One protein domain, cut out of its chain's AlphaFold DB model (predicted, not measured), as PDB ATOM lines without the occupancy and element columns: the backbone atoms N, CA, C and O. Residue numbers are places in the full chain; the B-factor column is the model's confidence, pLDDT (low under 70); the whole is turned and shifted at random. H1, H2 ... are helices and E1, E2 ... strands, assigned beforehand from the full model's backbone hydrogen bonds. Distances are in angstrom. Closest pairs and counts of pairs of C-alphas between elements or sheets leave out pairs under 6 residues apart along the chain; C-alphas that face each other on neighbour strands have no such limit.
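This is residues 10 to 170 of the 213 residues of an uncharacterized protein of Bosea sp. ANAM02 (UniProt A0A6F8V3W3). A strongly twisted sheet of eight strands curls round one long helix, H1, which runs mainly by E6, E7 and E8. The second helix, H2, packs on the sheet near E1, E2, E3 and parts of E5 and E6, and makes a corner with H1; the long link holding Pro 86 reaches the end farthest from H2. The 161 printed residues have eight named strands, E1 to E8, and then two named helices; the sheet is branched, its neighbour pairs antiparallel, and the class is mixed, helices and strands. The whole is compact, with a radius of gyration of the C-alphas of 15.9 A and spans of 47 by 34 by 27 A.

E1, residues 10 to 12, E2, residues 15 to 21, and E3, residues 32 to 34, form a meander, each strand the antiparallel neighbour of the one before, with N 10 and O 17 at 2.9 A and N 20 and O 33 at 2.8 A. E3 runs on into E4, residues 37 to 41, at 50 degrees. E4 begins a second meander with E5, residues 44 to 52, E6, residues 64 to 70, E7, residues 90 to 99, and E8, residues 109 to 117; its pairs within hydrogen-bond range include N 39 and O 46, 2.7 A, N 49 and O 67, 3.0 A, N 66 and O 97, 2.9 A, and N 94 and O 114, 2.8 A. E3 and E4 lie on one side of E5 and E6 on the other side; N 34 and O 50 are 2.9 A apart. H1, residues 132 to 152, is on the sheet; its closest C-alphas to E8 are those of Arg 139 and Pro 110, 6.4 A. H2, residues 156 to 170, is on the sheet at a height over the sheet of 8.4 A, slantwise to the strands, at 44 degrees to E3 on the local plane; the closest C-alphas of E3 and H2 are those of Phe 32 and Met 164, 6.3 A. H1 and H2 are close but not clearly touching, about perpendicular at 86 degrees, with Phe 150 and Phe 156 their closest C-alphas, 7.6 A. In H1 and H2 every O i to N i+4 pair is within hydrogen-bond range.

E1 begins at C-alpha 10 (26.418, 0.117, 5.088). From first to last C-alpha, E5 measures 26.1 A, E7 28.1 A, E8 23.7 A and H1 30.3 A. H2, 21.6 A long, ends at C-alpha 170 (25.179, 9.084, -10.285).

The two C-alphas farthest apart, those of Pro 86 and Ala 170, are 48.4 A apart. The printed part has no cut. The links E5 to E6, E6 to E7 and E8 to H1 are long. The mean pLDDT of the printed part is 70.6, and 65 residues are under 70, among them 71 to 91 and 117 to 130.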
ATOM      1  N   ILE A  10      26.201   1.510   5.478       88.25
ATOM      2  CA  ILE A  10      26.418   0.117   5.088       88.25
ATOM      3  C   ILE A  10      26.762  -0.691   6.325       88.25
ATOM      4  O   ILE A  10      27.802  -0.473   6.939       88.25
ATOM      5  N   ASP A  11      25.929  -1.673   6.648       89.38
ATOM      6  CA  ASP A  11      26.217  -2.591   7.744       89.38
ATOM      7  C   ASP A  11      27.324  -3.572   7.352       89.38
ATOM      8  O   ASP A  11      27.316  -4.153   6.258       89.38
ATOM      9  N   THR A  12      28.289  -3.756   8.250       88.25
ATOM     10  CA  THR A  12      29.459  -4.624   8.079       88.25
ATOM     11  C   THR A  12      29.809  -5.309   9.405       88.25
ATOM     12  O   THR A  12      29.329  -4.869  10.453       88.25
ATOM     13  N   PRO A  13      30.699  -6.320   9.405       88.88
ATOM     14  CA  PRO A  13      31.272  -6.880  10.637       88.88
ATOM     15  C   PRO A  13      31.968  -5.843  11.537       88.88
ATOM     16  O   PRO A  13      32.148  -6.056  12.731       88.88
ATOM     17  N   PHE A  14      32.344  -4.687  10.980       87.62
ATOM     18  CA  PHE A  14      32.971  -3.583  11.710       87.62
ATOM     19  C   PHE A  14      31.955  -2.547  12.224       87.62
ATOM     20  O   PHE A  14      32.347  -1.525  12.780       87.62
ATOM     21  N   GLY A  15      30.655  -2.792  12.036       87.81
ATOM     22  CA  GLY A  15      29.577  -1.851  12.324       87.81
ATOM     23  C   GLY A  15      29.051  -1.149  11.072       87.81
ATOM     24  O   GLY A  15      29.309  -1.567   9.940       87.81
ATOM     25  N   SER A  16      28.267  -0.094  11.288       88.44
ATOM     26  CA  SER A  16      27.628   0.660  10.209       88.44
ATOM     27  C   SER A  16      28.573   1.745   9.695       88.44
ATOM     28  O   SER A  16      28.998   2.617  10.453       88.44
ATOM     29  N   LEU A  17      28.934   1.667   8.415       88.94
ATOM     30  CA  LEU A  17      29.901   2.551   7.769       88.94
ATOM     31  C   LEU A  17      29.178   3.620   6.962       88.94
ATOM     32  O   LEU A  17      28.395   3.290   6.072       88.94
ATOM     33  N   GLN A  18      29.470   4.891   7.227       87.88
ATOM     34  CA  GLN A  18      29.036   5.983   6.358       87.88
ATOM     35  C   GLN A  18      29.998   6.145   5.189       87.88
ATOM     36  O   GLN A  18      31.214   6.032   5.351       87.88
ATOM     37  N   LEU A  19      29.453   6.419   4.009       84.50
ATOM     38  CA  LEU A  19      30.243   6.785   2.842       84.50
ATOM     39  C   LEU A  19      30.518   8.289   2.814       84.50
ATOM     40  O   LEU A  19      29.702   9.104   3.233       84.50
ATOM     41  N   GLY A  20      31.675   8.648   2.270       77.94
ATOM     42  CA  GLY A  20      32.108  10.017   2.045       77.94
ATOM     43  C   GLY A  20      32.928  10.138   0.763       77.94
ATOM     44  O   GLY A  20      33.587   9.194   0.323       77.94
ATOM     45  N   GLN A  21      32.927  11.327   0.165       72.25
ATOM     46  CA  GLN A  21      33.910  11.662  -0.867       72.25
ATOM     47  C   GLN A  21      35.287  11.833  -0.215       72.25
ATOM     48  O   GLN A  21      35.399  12.396   0.879       72.25
ATOM     49  N   SER A  22      36.339  11.312  -0.850       64.06
ATOM     50  CA  SER A  22      37.700  11.370  -0.312       64.06
ATOM     51  C   SER A  22      38.479  12.528  -0.939       64.06
ATOM     52  O   SER A  22      38.813  12.451  -2.118       64.06
ATOM     53  N   PRO A  23      38.849  13.578  -0.180       53.16
ATOM     54  CA  PRO A  23      39.670  14.661  -0.722       53.16
ATOM     55  C   PRO A  23      41.168  14.312  -0.807       53.16
ATOM     56  O   PRO A  23      41.948  15.093  -1.344       53.16
ATOM     57  N   TRP A  24      41.594  13.164  -0.263       48.09
ATOM     58  CA  TRP A  24      43.008  12.877   0.023       48.09
ATOM     59  C   TRP A  24      43.663  11.853  -0.900       48.09
ATOM     60  O   TRP A  24      44.886  11.710  -0.887       48.09
ATOM     61  N   ILE A  25      42.890  11.127  -1.705       48.16
ATOM     62  CA  ILE A  25      43.439  10.023  -2.486       48.16
ATOM     63  C   ILE A  25      43.635  10.453  -3.934       48.16
ATOM     64  O   ILE A  25      42.708  10.531  -4.726       48.16
ATOM     65  N   MET A  26      44.898  10.752  -4.242       44.12
ATOM     66  CA  MET A  26      45.441  10.922  -5.592       44.12
ATOM     67  C   MET A  26      44.742  11.948  -6.495       44.12
ATOM     68  O   MET A  26      44.643  11.712  -7.692       44.12
ATOM     69  N   GLN A  27      44.334  13.106  -5.962       46.41
ATOM     70  CA  GLN A  27      43.857  14.253  -6.763       46.41
ATOM     71  C   GLN A  27      42.667  13.948  -7.697       46.41
ATOM     72  O   GLN A  27      42.316  14.792  -8.519       46.41
ATOM     73  N   ASP A  28      42.042  12.777  -7.564       55.59
ATOM     74  CA  ASP A  28      40.944  12.339  -8.410       55.59
ATOM     75  C   ASP A  28      39.628  12.616  -7.659       55.59
ATOM     76  O   ASP A  28      39.374  12.000  -6.614       55.59
ATOM     77  N   PRO A  29      38.794  13.560  -8.140       58.88
ATOM     78  CA  PRO A  29      37.560  13.963  -7.464       58.88
ATOM     79  C   PRO A  29      36.517  12.836  -7.399       58.88
ATOM     80  O   PRO A  29      35.502  12.988  -6.720       58.88
ATOM     81  N   TYR A  30      36.759  11.705  -8.068       66.12
ATOM     82  CA  TYR A  30      35.861  10.556  -8.124       66.12
ATOM     83  C   TYR A  30      36.244   9.433  -7.145       66.12
ATOM     84  O   TYR A  30      35.691   8.335  -7.225       66.12
ATOM     85  N   SER A  31      37.181   9.681  -6.222       70.06
ATOM     86  CA  SER A  31      37.558   8.717  -5.182       70.06
ATOM     87  C   SER A  31      36.611   8.757  -3.979       70.06
ATOM     88  O   SER A  31      36.314   9.814  -3.414       70.06
ATOM     89  N   PHE A  32      36.192   7.577  -3.522       77.56
ATOM     90  CA  PHE A  32      35.286   7.418  -2.381       77.56
ATOM     91  C   PHE A  32      35.984   6.752  -1.207       77.56
ATOM     92  O   PHE A  32      36.863   5.907  -1.398       77.56
ATOM     93  N   ARG A  33      35.547   7.092   0.008       83.38
ATOM     94  CA  ARG A  33      35.965   6.418   1.235       83.38
ATOM     95  C   ARG A  33      34.798   6.148   2.176       83.38
ATOM     96  O   ARG A  33      33.779   6.824   2.096       83.38
ATOM     97  N   THR A  34      34.946   5.193   3.083       84.81
ATOM     98  CA  THR A  34      34.106   5.151   4.287       84.81
ATOM     99  C   THR A  34      34.656   6.110   5.341       84.81
ATOM    100  O   THR A  34      35.832   6.482   5.294       84.81
ATOM    101  N   GLU A  35      33.828   6.485   6.312       82.25
ATOM    102  CA  GLU A  35      34.313   7.042   7.575       82.25
ATOM    103  C   GLU A  35      35.254   6.061   8.285       82.25
ATOM    104  O   GLU A  35      35.223   4.846   8.046       82.25
ATOM    105  N   ASP A  36      36.114   6.620   9.133       76.75
ATOM    106  CA  ASP A  36      37.080   5.855   9.906       76.75
ATOM    107  C   ASP A  36      36.380   5.176  11.088       76.75
ATOM    108  O   ASP A  36      35.767   5.834  11.929       76.75
ATOM    109  N   VAL A  37      36.520   3.855  11.182       83.00
ATOM    110  CA  VAL A  37      36.019   3.073  12.315       83.00
ATOM    111  C   VAL A  37      37.145   2.789  13.297       83.00
ATOM    112  O   VAL A  37      38.133   2.165  12.904       83.00
ATOM    113  N   PRO A  38      37.007   3.190  14.572       82.88
ATOM    114  CA  PRO A  38      37.965   2.828  15.602       82.88
ATOM    115  C   PRO A  38      37.770   1.366  16.032       82.88
ATOM    116  O   PRO A  38      36.696   0.955  16.471       82.88
ATOM    117  N   LEU A  39      38.843   0.588  15.958       81.31
ATOM    118  CA  LEU A  39      38.951  -0.788  16.428       81.31
ATOM    119  C   LEU A  39      39.936  -0.834  17.600       81.31
ATOM    120  O   LEU A  39      41.056  -0.329  17.506       81.31
ATOM    121  N   LYS A  40      39.543  -1.462  18.712       81.69
ATOM    122  CA  LYS A  40      40.443  -1.691  19.853       81.69
ATOM    123  C   LYS A  40      41.188  -3.004  19.669       81.69
ATOM    124  O   LYS A  40      40.564  -4.051  19.528       81.69
ATOM    125  N   THR A  41      42.515  -2.947  19.694       75.81
ATOM    126  CA  THR A  41      43.380  -4.087  19.364       75.81
ATOM    127  C   THR A  41      44.558  -4.182  20.336       75.81
ATOM    128  O   THR A  41      44.819  -3.255  21.104       75.81
ATOM    129  N   GLU A  42      45.330  -5.268  20.269       74.19
ATOM    130  CA  GLU A  42      46.618  -5.370  20.976       74.19
ATOM    131  C   GLU A  42      47.674  -4.368  20.479       74.19
ATOM    132  O   GLU A  42      48.662  -4.098  21.166       74.19
ATOM    133  N   LEU A  43      47.476  -3.803  19.283       71.38
ATOM    134  CA  LEU A  43      48.299  -2.724  18.757       71.38
ATOM    135  C   LEU A  43      47.902  -1.368  19.341       71.38
ATOM    136  O   LEU A  43      48.660  -0.439  19.132       71.38
ATOM    137  N   GLY A  44      46.778  -1.257  20.059       72.38
ATOM    138  CA  GLY A  44      46.134  -0.007  20.474       72.38
ATOM    139  C   GLY A  44      44.882   0.293  19.640       72.38
ATOM    140  O   GLY A  44      44.295  -0.612  19.039       72.38
ATOM    141  N   GLU A  45      44.453   1.555  19.621       75.88
ATOM    142  CA  GLU A  45      43.379   2.017  18.732       75.88
ATOM    143  C   GLU A  45      43.854   2.044  17.271       75.88
ATOM    144  O   GLU A  45      44.875   2.653  16.934       75.88
ATOM    145  N   VAL A  46      43.122   1.341  16.410       77.75
ATOM    146  CA  VAL A  46      43.368   1.257  14.969       77.75
ATOM    147  C   VAL A  46      42.158   1.813  14.244       77.75
ATOM    148  O   VAL A  46      41.036   1.409  14.523       77.75
ATOM    149  N   HIS A  47      42.379   2.701  13.287       80.94
ATOM    150  CA  HIS A  47      41.320   3.231  12.442       80.94
ATOM    151  C   HIS A  47      41.271   2.473  11.121       80.94
ATOM    152  O   HIS A  47      42.293   2.285  10.458       80.94
ATOM    153  N   LEU A  48      40.073   2.043  10.751       84.00
ATOM    154  CA  LEU A  48      39.785   1.318   9.525       84.00
ATOM    155  C   LEU A  48      38.944   2.191   8.596       84.00
ATOM    156  O   LEU A  48      37.870   2.641   8.986       84.00
ATOM    157  N   SER A  49      39.374   2.349   7.346       84.94
ATOM    158  CA  SER A  49      38.515   2.865   6.279       84.94
ATOM    159  C   SER A  49      38.700   2.114   4.965       84.94
ATOM    160  O   SER A  49      39.770   1.593   4.645       84.94
ATOM    161  N   PHE A  50      37.628   2.053   4.180       85.69
ATOM    162  CA  PHE A  50      37.619   1.449   2.853       85.69
ATOM    163  C   PHE A  50      37.629   2.532   1.797       85.69
ATOM    164  O   PHE A  50      37.031   3.583   1.984       85.69
ATOM    165  N   HIS A  51      38.299   2.266   0.683       82.44
ATOM    166  CA  HIS A  51      38.569   3.247  -0.351       82.44
ATOM    167  C   HIS A  51      38.367   2.630  -1.725       82.44
ATOM    168  O   HIS A  51      38.882   1.544  -2.013       82.44
ATOM    169  N   LEU A  52      37.664   3.355  -2.586       78.69
ATOM    170  CA  LEU A  52      37.519   3.018  -3.992       78.69
ATOM    171  C   LEU A  52      38.341   3.996  -4.826       78.69
ATOM    172  O   LEU A  52      38.007   5.175  -4.924       78.69
ATOM    173  N   ASP A  53      39.414   3.472  -5.415       68.81
ATOM    174  CA  ASP A  53      40.331   4.224  -6.272       68.81
ATOM    175  C   ASP A  53      39.830   4.261  -7.704       68.81
ATOM    176  O   ASP A  53      40.079   3.347  -8.496       68.81
ATOM    177  N   VAL A  54      39.138   5.331  -8.054       64.38
ATOM    178  CA  VAL A  54      38.848   5.611  -9.452       64.38
ATOM    179  C   VAL A  54      40.068   6.346  -9.997       64.38
ATOM    180  O   VAL A  54      40.530   7.302  -9.395       64.38
ATOM    181  N   SER A  55      40.655   5.832 -11.075       59.16
ATOM    182  CA  SER A  55      41.729   6.514 -11.795       59.16
ATOM    183  C   SER A  55      41.192   6.864 -13.170       59.16
ATOM    184  O   SER A  55      40.764   5.968 -13.901       59.16
ATOM    185  N   GLU A  56      41.267   8.137 -13.557       52.94
ATOM    186  CA  GLU A  56      40.885   8.601 -14.900       52.94
ATOM    187  C   GLU A  56      41.533   7.793 -16.045       52.94
ATOM    188  O   GLU A  56      40.966   7.680 -17.130       52.94
ATOM    189  N   LYS A  57      42.713   7.194 -15.819       54.62
ATOM    190  CA  LYS A  57      43.455   6.423 -16.837       54.62
ATOM    191  C   LYS A  57      43.004   4.972 -16.983       54.62
ATOM    192  O   LYS A  57      43.340   4.325 -17.972       54.62
ATOM    193  N   SER A  58      42.297   4.439 -15.996       52.50
ATOM    194  CA  SER A  58      41.883   3.039 -15.936       52.50
ATOM    195  C   SER A  58      40.404   3.014 -15.599       52.50
ATOM    196  O   SER A  58      40.024   3.107 -14.434       52.50
ATOM    197  N   ALA A  59      39.582   2.929 -16.645       51.41
ATOM    198  CA  ALA A  59      38.149   2.745 -16.515       51.41
ATOM    199  C   ALA A  59      37.879   1.567 -15.565       51.41
ATOM    200  O   ALA A  59      38.268   0.435 -15.844       51.41
ATOM    201  N   ILE A  60      37.190   1.878 -14.468       49.47
ATOM    202  CA  ILE A  60      36.770   0.989 -13.381       49.47
ATOM    203  C   ILE A  60      37.875   0.705 -12.331       49.47
ATOM    204  O   ILE A  60      38.906   0.114 -12.657       49.47
ATOM    205  N   PRO A  61      37.652   1.053 -11.042       55.88
ATOM    206  CA  PRO A  61      38.508   0.635  -9.928       55.88
ATOM    207  C   PRO A  61      38.687  -0.888  -9.934       55.88
ATOM    208  O   PRO A  61      37.716  -1.634  -9.767       55.88
ATOM    209  N   SER A  62      39.926  -1.356 -10.103       53.31
ATOM    210  CA  SER A  62      40.247  -2.786 -10.179       53.31
ATOM    211  C   SER A  62      40.091  -3.530  -8.845       53.31
ATOM    212  O   SER A  62      40.069  -4.756  -8.848       53.31
ATOM    213  N   GLY A  63      39.910  -2.828  -7.718       66.06
ATOM    214  CA  GLY A  63      39.628  -3.450  -6.422       66.06
ATOM    215  C   GLY A  63      39.224  -2.455  -5.334       66.06
ATOM    216  O   GLY A  63      39.535  -1.265  -5.415       66.06
ATOM    217  N   LEU A  64      38.528  -2.956  -4.309       75.88
ATOM    218  CA  LEU A  64      38.290  -2.218  -3.070       75.88
ATOM    219  C   LEU A  64      39.590  -2.237  -2.265       75.88
ATOM    220  O   LEU A  64      40.195  -3.291  -2.068       75.88
ATOM    221  N   ARG A  65      40.042  -1.075  -1.803       78.19
ATOM    222  CA  ARG A  65      41.200  -0.996  -0.916       78.19
ATOM    223  C   ARG A  65      40.732  -0.789   0.503       78.19
ATOM    224  O   ARG A  65      39.766  -0.081   0.756       78.19
ATOM    225  N   CYS A  66      41.450  -1.397   1.421       78.94
ATOM    226  CA  CYS A  66      41.256  -1.201   2.837       78.94
ATOM    227  C   CYS A  66      42.511  -0.557   3.412       78.94
ATOM    228  O   CYS A  66      43.630  -0.913   3.029       78.94
ATOM    229  N   VAL A  67      42.302   0.432   4.269       78.25
ATOM    230  CA  VAL A  67      43.346   1.215   4.906       78.25
ATOM    231  C   VAL A  67      43.206   1.045   6.408       78.25
ATOM    232  O   VAL A  67      42.191   1.423   6.988       78.25
ATOM    233  N   PHE A  68      44.246   0.486   7.021       76.69
ATOM    234  CA  PHE A  68      44.398   0.461   8.471       76.69
ATOM    235  C   PHE A  68      45.425   1.506   8.869       76.69
ATOM    236  O   PHE A  68      46.565   1.456   8.398       76.69
ATOM    237  N   ALA A  69      45.024   2.429   9.734       74.88
ATOM    238  CA  ALA A  69      45.900   3.381  10.388       74.88
ATOM    239  C   ALA A  69      46.042   2.979  11.858       74.88
ATOM    240  O   ALA A  69      45.109   3.105  12.649       74.88
ATOM    241  N   VAL A  70      47.210   2.459  12.220       70.88
ATOM    242  CA  VAL A  70      47.557   2.188  13.619       70.88
ATOM    243  C   VAL A  70      48.052   3.501  14.222       70.88
ATOM    244  O   VAL A  70      49.111   3.984  13.814       70.88
ATOM    245  N   GLY A  71      47.265   4.096  15.123       61.31
ATOM    246  CA  GLY A  71      47.562   5.400  15.722       61.31
ATOM    247  C   GLY A  71      46.375   6.346  15.768       61.31
ATOM    248  O   GLY A  71      45.491   6.281  14.922       61.31
ATOM    249  N   LYS A  72      46.378   7.262  16.743       50.31
ATOM    250  CA  LYS A  72      45.354   8.302  16.866       50.31
ATOM    251  C   LYS A  72      45.680   9.483  15.944       50.31
ATOM    252  O   LYS A  72      46.738  10.095  16.072       50.31
ATOM    253  N   LEU A  73      44.741   9.870  15.084       49.47
ATOM    254  CA  LEU A  73      44.677  11.214  14.496       49.47
ATOM    255  C   LEU A  73      43.994  12.152  15.509       49.47
ATOM    256  O   LEU A  73      42.813  12.449  15.371       49.47
ATOM    257  N   THR A  74      44.657  12.560  16.598       42.81
ATOM    258  CA  THR A  74      44.144  13.628  17.497       42.81
ATOM    259  C   THR A  74      45.238  14.171  18.436       42.81
ATOM    260  O   THR A  74      46.238  13.490  18.658       42.81
ATOM    261  N   PRO A  75      45.090  15.410  18.955       34.03
ATOM    262  CA  PRO A  75      46.165  16.164  19.593       34.03
ATOM    263  C   PRO A  75      46.573  15.545  20.933       34.03
ATOM    264  O   PRO A  75      45.715  15.228  21.749       34.03
ATOM    265  N   ILE A  76      47.891  15.393  21.094       32.50
ATOM    266  CA  ILE A  76      48.701  15.130  22.298       32.50
ATOM    267  C   ILE A  76      47.922  14.679  23.546       32.50
ATOM    268  O   ILE A  76      47.232  15.476  24.180       32.50
ATOM    269  N   GLY A  77      48.189  13.439  23.970       38.81
ATOM    270  CA  GLY A  77      47.843  12.927  25.297       38.81
ATOM    271  C   GLY A  77      46.631  12.000  25.316       38.81
ATOM    272  O   GLY A  77      45.542  12.417  25.685       38.81
ATOM    273  N   ASP A  78      46.828  10.745  24.915       33.12
ATOM    274  CA  ASP A  78      46.343   9.568  25.653       33.12
ATOM    275  C   ASP A  78      46.934   8.290  25.028       33.12
ATOM    276  O   ASP A  78      47.204   8.234  23.826       33.12
ATOM    277  N   ASP A  79      47.201   7.298  25.876       37.94
ATOM    278  CA  ASP A  79      48.082   6.146  25.649       37.94
ATOM    279  C   ASP A  79      47.807   5.310  24.368       37.94
ATOM    280  O   ASP A  79      46.979   4.403  24.378       37.94
ATOM    281  N   ARG A  80      48.648   5.547  23.337       39.00
ATOM    282  CA  ARG A  80      49.052   4.691  22.178       39.00
ATOM    283  C   ARG A  80      47.957   4.249  21.171       39.00
ATOM    284  O   ARG A  80      46.853   3.918  21.590       39.00
ATOM    285  N   PRO A  81      48.255   4.139  19.842       42.84
ATOM    286  CA  PRO A  81      49.559   3.764  19.264       42.84
ATOM    287  C   PRO A  81      50.081   4.626  18.101       42.84
ATOM    288  O   PRO A  81      49.987   4.255  16.938       42.84
ATOM    289  N   ALA A  82      50.742   5.734  18.411       54.81
ATOM    290  CA  ALA A  82      51.742   6.314  17.517       54.81
ATOM    291  C   ALA A  82      53.132   6.018  18.102       54.81
ATOM    292  O   ALA A  82      53.301   6.050  19.324       54.81
ATOM    293  N   LEU A  83      54.126   5.701  17.271       57.22
ATOM    294  CA  LEU A  83      55.512   5.753  17.730       57.22
ATOM    295  C   LEU A  83      55.856   7.234  17.898       57.22
ATOM    296  O   LEU A  83      55.917   7.976  16.919       57.22
ATOM    297  N   GLU A  84      56.053   7.665  19.139       58.44
ATOM    298  CA  GLU A  84      56.660   8.963  19.404       58.44
ATOM    299  C   GLU A  84      58.161   8.855  19.141       58.44
ATOM    300  O   GLU A  84      58.887   8.093  19.787       58.44
ATOM    301  N   LEU A  85      58.625   9.586  18.133       61.16
ATOM    302  CA  LEU A  85      60.037   9.711  17.823       61.16
ATOM    303  C   LEU A  85      60.732  10.576  18.891       61.16
ATOM    304  O   LEU A  85      60.092  11.424  19.512       61.16
ATOM    305  N   PRO A  86      62.060  10.442  19.083       55.22
ATOM    306  CA  PRO A  86      62.816  11.261  20.041       55.22
ATOM    307  C   PRO A  86      62.710  12.781  19.826       55.22
ATOM    308  O   PRO A  86      63.065  13.550  20.715       55.22
ATOM    309  N   ASP A  87      62.256  13.214  18.646       61.75
ATOM    310  CA  ASP A  87      62.013  14.613  18.281       61.75
ATOM    311  C   ASP A  87      60.569  15.085  18.563       61.75
ATOM    312  O   ASP A  87      60.212  16.205  18.202       61.75
ATOM    313  N   GLY A  88      59.747  14.256  19.218       63.66
ATOM    314  CA  GLY A  88      58.367  14.564  19.600       63.66
ATOM    315  C   GLY A  88      57.328  14.329  18.500       63.66
ATOM    316  O   GLY A  88      56.149  14.613  18.713       63.66
ATOM    317  N   ARG A  89      57.720  13.822  17.323       65.06
ATOM    318  CA  ARG A  89      56.769  13.495  16.247       65.06
ATOM    319  C   ARG A  89      56.039  12.187  16.515       65.06
ATOM    320  O   ARG A  89      56.648  11.221  16.961       65.06
ATOM    321  N   SER A  90      54.753  12.146  16.175       65.94
ATOM    322  CA  SER A  90      53.911  10.947  16.238       65.94
ATOM    323  C   SER A  90      53.778  10.320  14.855       65.94
ATOM    324  O   SER A  90      53.264  10.951  13.930       65.94
ATOM    325  N   VAL A  91      54.219   9.072  14.721       66.00
ATOM    326  CA  VAL A  91      54.120   8.320  13.464       66.00
ATOM    327  C   VAL A  91      53.214   7.106  13.627       66.00
ATOM    328  O   VAL A  91      53.198   6.478  14.684       66.00
ATOM    329  N   GLY A  92      52.464   6.767  12.582       72.94
ATOM    330  CA  GLY A  92      51.614   5.576  12.545       72.94
ATOM    331  C   GLY A  92      51.951   4.663  11.383       72.94
ATOM    332  O   GLY A  92      52.671   5.039  10.459       72.94
ATOM    333  N   TRP A  93      51.399   3.457  11.413       74.88
ATOM    334  CA  TRP A  93      51.525   2.514  10.308       74.88
ATOM    335  C   TRP A  93      50.264   2.553   9.467       74.88
ATOM    336  O   TRP A  93      49.171   2.297   9.971       74.88
ATOM    337  N   LEU A  94      50.446   2.852   8.185       76.00
ATOM    338  CA  LEU A  94      49.415   2.789   7.169       76.00
ATOM    339  C   LEU A  94      49.573   1.487   6.391       76.00
ATOM    340  O   LEU A  94      50.607   1.255   5.759       76.00
ATOM    341  N   VAL A  95      48.554   0.634   6.423       76.00
ATOM    342  CA  VAL A  95      48.534  -0.598   5.629       76.00
ATOM    343  C   VAL A  95      47.488  -0.490   4.549       76.00
ATOM    344  O   VAL A  95      46.307  -0.345   4.845       76.00
ATOM    345  N   HIS A  96      47.924  -0.623   3.301       77.06
ATOM    346  CA  HIS A  96      47.029  -0.767   2.166       77.06
ATOM    347  C   HIS A  96      46.849  -2.252   1.883       77.06
ATOM    348  O   HIS A  96      47.794  -2.926   1.466       77.06
ATOM    349  N   ALA A  97      45.640  -2.758   2.076       74.56
ATOM    350  CA  ALA A  97      45.249  -4.091   1.646       74.56
ATOM    351  C   ALA A  97      44.376  -3.992   0.396       74.56
ATOM    352  O   ALA A  97      43.519  -3.110   0.290       74.56
ATOM    353  N   VAL A  98      44.604  -4.892  -0.559       76.62
ATOM    354  CA  VAL A  98      43.669  -5.084  -1.669       76.62
ATOM    355  C   VAL A  98      42.680  -6.136  -1.221       76.62
ATOM    356  O   VAL A  98      43.069  -7.249  -0.862       76.62
ATOM    357  N   ILE A  99      41.410  -5.752  -1.219       74.50
ATOM    358  CA  ILE A  99      40.320  -6.672  -0.979       74.50
ATOM    359  C   ILE A  99      39.871  -7.188  -2.345       74.50
ATOM    360  O   ILE A  99      39.351  -6.399  -3.147       74.50
ATOM    361  N   PRO A 100      40.112  -8.474  -2.639       65.88
ATOM    362  CA  PRO A 100      39.634  -9.081  -3.861       65.88
ATOM    363  C   PRO A 100      38.112  -9.018  -3.922       65.88
ATOM    364  O   PRO A 100      37.417  -8.921  -2.908       65.88
ATOM    365  N   ASP A 101      37.587  -9.057  -5.139       62.72
ATOM    366  CA  ASP A 101      36.153  -9.206  -5.329       62.72
ATOM    367  C   ASP A 101      35.710 -10.525  -4.676       62.72
ATOM    368  O   ASP A 101      36.394 -11.535  -4.837       62.72
ATOM    369  N   ALA A 102      34.585 -10.549  -3.956       53.62
ATOM    370  CA  ALA A 102      34.109 -11.786  -3.325       53.62
ATOM    371  C   ALA A 102      33.752 -12.880  -4.355       53.62
ATOM    372  O   ALA A 102      33.577 -14.040  -3.994       53.62
ATOM    373  N   SER A 103      33.650 -12.521  -5.642       53.78
ATOM    374  CA  SER A 103      33.553 -13.469  -6.760       53.78
ATOM    375  C   SER A 103      34.885 -14.112  -7.158       53.78
ATOM    376  O   SER A 103      34.889 -15.155  -7.814       53.78
ATOM    377  N   SER A 104      36.014 -13.522  -6.770       57.94
ATOM    378  CA  SER A 104      37.332 -14.115  -6.959       57.94
ATOM    379  C   SER A 104      37.667 -14.994  -5.758       57.94
ATOM    380  O   SER A 104      37.504 -14.598  -4.609       57.94
ATOM    381  N   SER A 105      38.166 -16.200  -6.013       56.09
ATOM    382  CA  SER A 105      38.688 -17.103  -4.979       56.09
ATOM    383  C   SER A 105      40.000 -16.602  -4.349       56.09
ATOM    384  O   SER A 105      40.759 -17.393  -3.792       56.09
ATOM    385  N   GLU A 106      40.328 -15.324  -4.531       61.31
ATOM    386  CA  GLU A 106      41.549 -14.704  -4.042       61.31
ATOM    387  C   GLU A 106      41.365 -14.308  -2.578       61.31
ATOM    388  O   GLU A 106      40.294 -13.878  -2.152       61.31
ATOM    389  N   THR A 107      42.423 -14.454  -1.787       63.44
ATOM    390  CA  THR A 107      42.434 -13.990  -0.402       63.44
ATOM    391  C   THR A 107      42.898 -12.540  -0.342       63.44
ATOM    392  O   THR A 107      43.761 -12.106  -1.111       63.44
ATOM    393  N   ALA A 108      42.321 -11.765   0.580       66.62
ATOM    394  CA  ALA A 108      42.793 -10.412   0.835       66.62
ATOM    395  C   ALA A 108      44.273 -10.436   1.217       66.62
ATOM    396  O   ALA A 108      44.702 -11.236   2.051       66.62
ATOM    397  N   SER A 109      45.060  -9.559   0.599       67.31
ATOM    398  CA  SER A 109      46.496  -9.501   0.850       67.31
ATOM    399  C   SER A 109      46.963  -8.065   1.104       67.31
ATOM    400  O   SER A 109      46.541  -7.126   0.414       67.31
ATOM    401  N   PRO A 110      47.831  -7.856   2.113       70.94
ATOM    402  CA  PRO A 110      48.432  -6.557   2.353       70.94
ATOM    403  C   PRO A 110      49.386  -6.224   1.201       70.94
ATOM    404  O   PRO A 110      50.392  -6.902   0.989       70.94
ATOM    405  N   LYS A 111      49.091  -5.148   0.470       70.56
ATOM    406  CA  LYS A 111      49.891  -4.663  -0.659       70.56
ATOM    407  C   LYS A 111      51.128  -3.914  -0.178       70.56
ATOM    408  O   LYS A 111      52.229  -4.139  -0.674       70.56
ATOM    409  N   SER A 112      50.965  -3.037   0.807       73.38
ATOM    410  CA  SER A 112      52.065  -2.252   1.367       73.38
ATOM    411  C   SER A 112      51.799  -1.875   2.816       73.38
ATOM    412  O   SER A 112      50.654  -1.725   3.232       73.38
ATOM    413  N   VAL A 113      52.887  -1.709   3.562       76.00
ATOM    414  CA  VAL A 113      52.901  -1.099   4.891       76.00
ATOM    415  C   VAL A 113      53.861   0.068   4.819       76.00
ATOM    416  O   VAL A 113      54.972  -0.082   4.305       76.00
ATOM    417  N   THR A 114      53.414   1.227   5.272       73.62
ATOM    418  CA  THR A 114      54.171   2.469   5.205       73.62
ATOM    419  C   THR A 114      54.082   3.172   6.545       73.62
ATOM    420  O   THR A 114      52.995   3.347   7.090       73.62
ATOM    421  N   LEU A 115      55.232   3.580   7.071       73.25
ATOM    422  CA  LEU A 115      55.294   4.465   8.223       73.25
ATOM    423  C   LEU A 115      54.908   5.879   7.773       73.25
ATOM    424  O   LEU A 115      55.466   6.396   6.802       73.25
ATOM    425  N   TYR A 116      53.960   6.501   8.456       72.50
ATOM    426  CA  TYR A 116      53.371   7.775   8.063       72.50
ATOM    427  C   TYR A 116      53.530   8.814   9.173       72.50
ATOM    428  O   TYR A 116      53.223   8.538  10.333       72.50
ATOM    429  N   ASP A 117      54.023  10.002   8.813       68.00
ATOM    430  CA  ASP A 117      54.075  11.155   9.712       68.00
ATOM    431  C   ASP A 117      52.727  11.881   9.681       68.00
ATOM    432  O   ASP A 117      52.386  12.532   8.689       68.00
ATOM    433  N   PHE A 118      51.952  11.794  10.761       61.91
ATOM    434  CA  PHE A 118      50.664  12.486  10.818       61.91
ATOM    435  C   PHE A 118      50.812  14.003  10.978       61.91
ATOM    436  O   PHE A 118      49.886  14.733  10.634       61.91
ATOM    437  N   ALA A 119      51.954  14.496  11.473       60.06
ATOM    438  CA  ALA A 119      52.162  15.925  11.694       60.06
ATOM    439  C   ALA A 119      52.467  16.673  10.389       60.06
ATOM    440  O   ALA A 119      52.037  17.811  10.206       60.06
ATOM    441  N   THR A 120      53.205  16.041   9.475       59.06
ATOM    442  CA  THR A 120      53.599  16.643   8.190       59.06
ATOM    443  C   THR A 120      52.805  16.107   7.003       59.06
ATOM    444  O   THR A 120      52.918  16.650   5.905       59.06
ATOM    445  N   GLY A 121      52.017  15.046   7.196       57.91
ATOM    446  CA  GLY A 121      51.272  14.385   6.125       57.91
ATOM    447  C   GLY A 121      52.173  13.681   5.104       57.91
ATOM    448  O   GLY A 121      51.759  13.452   3.965       57.91
ATOM    449  N   THR A 122      53.417  13.370   5.478       59.09
ATOM    450  CA  THR A 122      54.415  12.779   4.578       59.09
ATOM    451  C   THR A 122      54.637  11.308   4.885       59.09
ATOM    452  O   THR A 122      54.775  10.913   6.045       59.09
ATOM    453  N   ASP A 123      54.755  10.499   3.835       64.44
ATOM    454  CA  ASP A 123      55.202   9.121   3.948       64.44
ATOM    455  C   ASP A 123      56.695   9.067   4.304       64.44
ATOM    456  O   ASP A 123      57.549   9.698   3.675       64.44
ATOM    457  N   PHE A 124      57.058   8.271   5.310       59.12
ATOM    458  CA  PHE A 124      58.461   7.946   5.510       59.12
ATOM    459  C   PHE A 124      58.860   6.881   4.490       59.12
ATOM    460  O   PHE A 124      58.689   5.686   4.706       59.12
ATOM    461  N   LYS A 125      59.513   7.303   3.404       53.97
ATOM    462  CA  LYS A 125      60.334   6.398   2.567       53.97
ATOM    463  C   LYS A 125      61.690   6.061   3.202       53.97
ATOM    464  O   LYS A 125      62.530   5.408   2.589       53.97
ATOM    465  N   SER A 126      61.943   6.569   4.406       42.59
ATOM    466  CA  SER A 126      63.240   6.530   5.073       42.59
ATOM    467  C   SER A 126      63.495   5.173   5.727       42.59
ATOM    468  O   SER A 126      62.843   4.805   6.700       42.59
ATOM    469  N   THR A 127      64.537   4.484   5.265       46.66
ATOM    470  CA  THR A 127      65.080   3.226   5.806       46.66
ATOM    471  C   THR A 127      65.505   3.300   7.284       46.66
ATOM    472  O   THR A 127      65.850   2.281   7.870       46.66
ATOM    473  N   ARG A 128      65.524   4.493   7.903       47.62
ATOM    474  CA  ARG A 128      66.070   4.724   9.256       47.62
ATOM    475  C   ARG A 128      65.139   4.327  10.412       47.62
ATOM    476  O   ARG A 128      65.610   4.297  11.540       47.62
ATOM    477  N   LEU A 129      63.861   4.036  10.150       55.22
ATOM    478  CA  LEU A 129      62.852   3.669  11.165       55.22
ATOM    479  C   LEU A 129      62.197   2.302  10.896       55.22
ATOM    480  O   LEU A 129      61.089   2.040  11.357       55.22
ATOM    481  N   HIS A 130      62.856   1.434  10.129       62.59
ATOM    482  CA  HIS A 130      62.298   0.139   9.754       62.59
ATOM    483  C   HIS A 130      62.329  -0.840  10.941       62.59
ATOM    484  O   HIS A 130      63.355  -1.458  11.220       62.59
ATOM    485  N   ASP A 131      61.208  -0.969  11.656       70.50
ATOM    486  CA  ASP A 131      60.972  -2.062  12.603       70.50
ATOM    487  C   ASP A 131      60.264  -3.209  11.872       70.50
ATOM    488  O   ASP A 131      59.037  -3.283  11.808       70.50
ATOM    489  N   GLU A 132      61.055  -4.122  11.306       76.06
ATOM    490  CA  GLU A 132      60.549  -5.280  10.559       76.06
ATOM    491  C   GLU A 132      59.622  -6.182  11.389       76.06
ATOM    492  O   GLU A 132      58.744  -6.856  10.840       76.06
ATOM    493  N   LYS A 133      59.824  -6.236  12.712       78.25
ATOM    494  CA  LYS A 133      59.008  -7.064  13.603       78.25
ATOM    495  C   LYS A 133      57.633  -6.436  13.783       78.25
ATOM    496  O   LYS A 133      56.634  -7.153  13.730       78.25
ATOM    497  N   LEU A 134      57.583  -5.122  13.983       75.00
ATOM    498  CA  LEU A 134      56.328  -4.391  14.060       75.00
ATOM    499  C   LEU A 134      55.606  -4.403  12.711       75.00
ATOM    500  O   LEU A 134      54.434  -4.757  12.681       75.00
ATOM    501  N   ASP A 135      56.304  -4.159  11.599       78.06
ATOM    502  CA  ASP A 135      55.724  -4.234  10.252       78.06
ATOM    503  C   ASP A 135      55.073  -5.598   9.990       78.06
ATOM    504  O   ASP A 135      53.963  -5.672   9.460       78.06
ATOM    505  N   ARG A 136      55.738  -6.690  10.390       81.62
ATOM    506  CA  ARG A 136      55.173  -8.042  10.302       81.62
ATOM    507  C   ARG A 136      53.924  -8.191  11.164       81.62
ATOM    508  O   ARG A 136      52.911  -8.657  10.652       81.62
ATOM    509  N   ARG A 137      53.973  -7.738  12.420       81.69
ATOM    510  CA  ARG A 137      52.835  -7.809  13.348       81.69
ATOM    511  C   ARG A 137      51.626  -7.027  12.833       81.69
ATOM    512  O   ARG A 137      50.509  -7.519  12.919       81.69
ATOM    513  N   VAL A 138      51.835  -5.843  12.248       80.06
ATOM    514  CA  VAL A 138      50.746  -5.067  11.634       80.06
ATOM    515  C   VAL A 138      50.176  -5.804  10.416       80.06
ATOM    516  O   VAL A 138      48.958  -5.884  10.277       80.06
ATOM    517  N   ARG A 139      51.014  -6.386   9.544       82.50
ATOM    518  CA  ARG A 139      50.531  -7.173   8.387       82.50
ATOM    519  C   ARG A 139      49.706  -8.385   8.811       82.50
ATOM    520  O   ARG A 139      48.687  -8.650   8.181       82.50
ATOM    521  N   GLU A 140      50.153  -9.102   9.837       85.50
ATOM    522  CA  GLU A 140      49.446 -10.254  10.408       85.50
ATOM    523  C   GLU A 140      48.101  -9.819  10.999       85.50
ATOM    524  O   GLU A 140      47.072 -10.332  10.576       85.50
ATOM    525  N   PHE A 141      48.081  -8.777  11.839       85.44
ATOM    526  CA  PHE A 141      46.842  -8.209  12.380       85.44
ATOM    527  C   PHE A 141      45.831  -7.830  11.283       85.44
ATOM    528  O   PHE A 141      44.646  -8.152  11.383       85.44
ATOM    529  N   VAL A 142      46.291  -7.153  10.225       83.06
ATOM    530  CA  VAL A 142      45.439  -6.748   9.096       83.06
ATOM    531  C   VAL A 142      44.859  -7.964   8.385       83.06
ATOM    532  O   VAL A 142      43.667  -7.989   8.084       83.06
ATOM    533  N   LYS A 143      45.694  -8.974   8.129       83.62
ATOM    534  CA  LYS A 143      45.264 -10.215   7.491       83.62
ATOM    535  C   LYS A 143      44.200 -10.918   8.336       83.62
ATOM    536  O   LYS A 143      43.115 -11.167   7.822       83.62
ATOM    537  N   ASP A 144      44.476 -11.146   9.616       87.06
ATOM    538  CA  ASP A 144      43.576 -11.859  10.528       87.06
ATOM    539  C   ASP A 144      42.239 -11.120  10.689       87.06
ATOM    540  O   ASP A 144      41.169 -11.729  10.662       87.06
ATOM    541  N   THR A 145      42.282  -9.786  10.781       86.50
ATOM    542  CA  THR A 145      41.081  -8.945  10.887       86.50
ATOM    543  C   THR A 145      40.208  -9.047   9.636       86.50
ATOM    544  O   THR A 145      38.989  -9.200   9.743       86.50
ATOM    545  N   ILE A 146      40.810  -8.992   8.442       84.00
ATOM    546  CA  ILE A 146      40.065  -9.126   7.185       84.00
ATOM    547  C   ILE A 146      39.516 -10.554   7.027       84.00
ATOM    548  O   ILE A 146      38.350 -10.716   6.672       84.00
ATOM    549  N   GLU A 147      40.318 -11.586   7.305       84.25
ATOM    550  CA  GLU A 147      39.892 -12.992   7.216       84.25
ATOM    551  C   GLU A 147      38.735 -13.307   8.176       84.25
ATOM    552  O   GLU A 147      37.768 -13.971   7.787       84.25
ATOM    553  N   SER A 148      38.783 -12.774   9.401       87.38
ATOM    554  CA  SER A 148      37.690 -12.890  10.370       87.38
ATOM    555  C   SER A 148      36.412 -12.226   9.856       87.38
ATOM    556  O   SER A 148      35.348 -12.842   9.884       87.38
ATOM    557  N   ALA A 149      36.505 -11.002   9.329       86.75
ATOM    558  CA  ALA A 149      35.344 -10.293   8.794       86.75
ATOM    559  C   ALA A 149      34.722 -11.012   7.587       86.75
ATOM    560  O   ALA A 149      33.502 -11.081   7.477       86.75
ATOM    561  N   PHE A 150      35.538 -11.594   6.702       83.94
ATOM    562  CA  PHE A 150      35.032 -12.404   5.589       83.94
ATOM    563  C   PHE A 150      34.379 -13.707   6.045       83.94
ATOM    564  O   PHE A 150      33.447 -14.177   5.397       83.94
ATOM    565  N   SER A 151      34.859 -14.290   7.142       86.12
ATOM    566  CA  SER A 151      34.252 -15.488   7.726       86.12
ATOM    567  C   SER A 151      32.884 -15.186   8.344       86.12
ATOM    568  O   SER A 151      31.983 -16.019   8.269       86.12
ATOM    569  N   GLU A 152      32.721 -13.999   8.935       88.88
ATOM    570  CA  GLU A 152      31.456 -13.533   9.509       88.88
ATOM    571  C   GLU A 152      30.446 -13.105   8.433       88.88
ATOM    572  O   GLU A 152      29.289 -13.525   8.465       88.88
ATOM    573  N   ASP A 153      30.882 -12.308   7.453       88.12
ATOM    574  CA  ASP A 153      30.055 -11.861   6.332       88.12
ATOM    575  C   ASP A 153      30.850 -11.852   5.015       88.12
ATOM    576  O   ASP A 153      31.497 -10.863   4.673       88.12
ATOM    577  N   PRO A 154      30.744 -12.894   4.180       84.12
ATOM    578  CA  PRO A 154      31.464 -12.955   2.907       84.12
ATOM    579  C   PRO A 154      31.114 -11.832   1.913       84.12
ATOM    580  O   PRO A 154      31.806 -11.641   0.914       84.12
ATOM    581  N   THR A 155      30.020 -11.098   2.143       85.12
ATOM    582  CA  THR A 155      29.457 -10.138   1.186       85.12
ATOM    583  C   THR A 155      29.710  -8.675   1.542       85.12
ATOM    584  O   THR A 155      29.428  -7.810   0.707       85.12
ATOM    585  N   PHE A 156      30.248  -8.358   2.729       86.50
ATOM    586  CA  PHE A 156      30.368  -6.963   3.181       86.50
ATOM    587  C   PHE A 156      31.167  -6.104   2.184       86.50
ATOM    588  O   PHE A 156      30.744  -5.001   1.837       86.50
ATOM    589  N   ALA A 157      32.265  -6.636   1.633       84.00
ATOM    590  CA  ALA A 157      33.109  -5.927   0.671       84.00
ATOM    591  C   ALA A 157      32.362  -5.600  -0.634       84.00
ATOM    592  O   ALA A 157      32.523  -4.510  -1.189       84.00
ATOM    593  N   LEU A 158      31.487  -6.504  -1.095       83.00
ATOM    594  CA  LEU A 158      30.625  -6.258  -2.254       83.00
ATOM    595  C   LEU A 158      29.599  -5.167  -1.972       83.00
ATOM    596  O   LEU A 158      29.341  -4.345  -2.848       83.00
ATOM    597  N   ARG A 159      29.020  -5.135  -0.764       87.50
ATOM    598  CA  ARG A 159      28.062  -4.087  -0.382       87.50
ATOM    599  C   ARG A 159      28.730  -2.714  -0.346       87.50
ATOM    600  O   ARG A 159      28.189  -1.783  -0.939       87.50
ATOM    601  N   ILE A 160      29.928  -2.617   0.241       87.12
ATOM    602  CA  ILE A 160      30.738  -1.387   0.241       87.12
ATOM    603  C   ILE A 160      31.033  -0.938  -1.193       87.12
ATOM    604  O   ILE A 160      30.723   0.191  -1.571       87.12
ATOM    605  N   ARG A 161      31.577  -1.840  -2.019       84.88
ATOM    606  CA  ARG A 161      31.927  -1.529  -3.409       84.88
ATOM    607  C   ARG A 161      30.705  -1.111  -4.224       84.88
ATOM    608  O   ARG A 161      30.780  -0.131  -4.957       84.88
ATOM    609  N   LYS A 162      29.583  -1.828  -4.095       85.94
ATOM    610  CA  LYS A 162      28.325  -1.504  -4.779       85.94
ATOM    611  C   LYS A 162      27.873  -0.092  -4.437       85.94
ATOM    612  O   LYS A 162      27.549   0.657  -5.347       85.94
ATOM    613  N   ALA A 163      27.855   0.263  -3.157       86.94
ATOM    614  CA  ALA A 163      27.407   1.579  -2.729       86.94
ATOM    615  C   ALA A 163      28.306   2.693  -3.295       86.94
ATOM    616  O   ALA A 163      27.796   3.624  -3.903       86.94
ATOM    617  N   MET A 164      29.633   2.545  -3.230       86.56
ATOM    618  CA  MET A 164      30.560   3.514  -3.835       86.56
ATOM    619  C   MET A 164      30.420   3.610  -5.367       86.56
ATOM    620  O   MET A 164      30.534   4.694  -5.933       86.56
ATOM    621  N   LEU A 165      30.153   2.495  -6.057       83.44
ATOM    622  CA  LEU A 165      29.923   2.491  -7.507       83.44
ATOM    623  C   LEU A 165      28.597   3.150  -7.900       83.44
ATOM    624  O   LEU A 165      28.544   3.801  -8.939       83.44
ATOM    625  N   VAL A 166      27.540   2.992  -7.099       86.12
ATOM    626  CA  VAL A 166      26.255   3.674  -7.329       86.12
ATOM    627  C   VAL A 166      26.450   5.190  -7.301       86.12
ATOM    628  O   VAL A 166      25.974   5.878  -8.201       86.12
ATOM    629  N   GLU A 167      27.219   5.692  -6.337       84.50
ATOM    630  CA  GLU A 167      27.543   7.120  -6.249       84.50
ATOM    631  C   GLU A 167      28.399   7.591  -7.427       84.50
ATOM    632  O   GLU A 167      28.140   8.645  -8.007       84.50
ATOM    633  N   LEU A 168      29.385   6.790  -7.842       82.25
ATOM    634  CA  LEU A 168      30.183   7.094  -9.029       82.25
ATOM    635  C   LEU A 168      29.308   7.219 -10.283       82.25
ATOM    636  O   LEU A 168      29.485   8.159 -11.053       82.25
ATOM    637  N   VAL A 169      28.381   6.279 -10.490       85.12
ATOM    638  CA  VAL A 169      27.456   6.299 -11.633       85.12
ATOM    639  C   VAL A 169      26.583   7.549 -11.586       85.12
ATOM    640  O   VAL A 169      26.521   8.258 -12.582       85.12
ATOM    641  N   ALA A 170      26.006   7.887 -10.430       84.69
ATOM    642  CA  ALA A 170      25.179   9.084 -10.285       84.69
ATOM    643  C   ALA A 170      25.940  10.380 -10.630       84.69
ATOM    644  O   ALA A 170      25.395  11.260 -11.299       84.69
TER     645      ALA A 170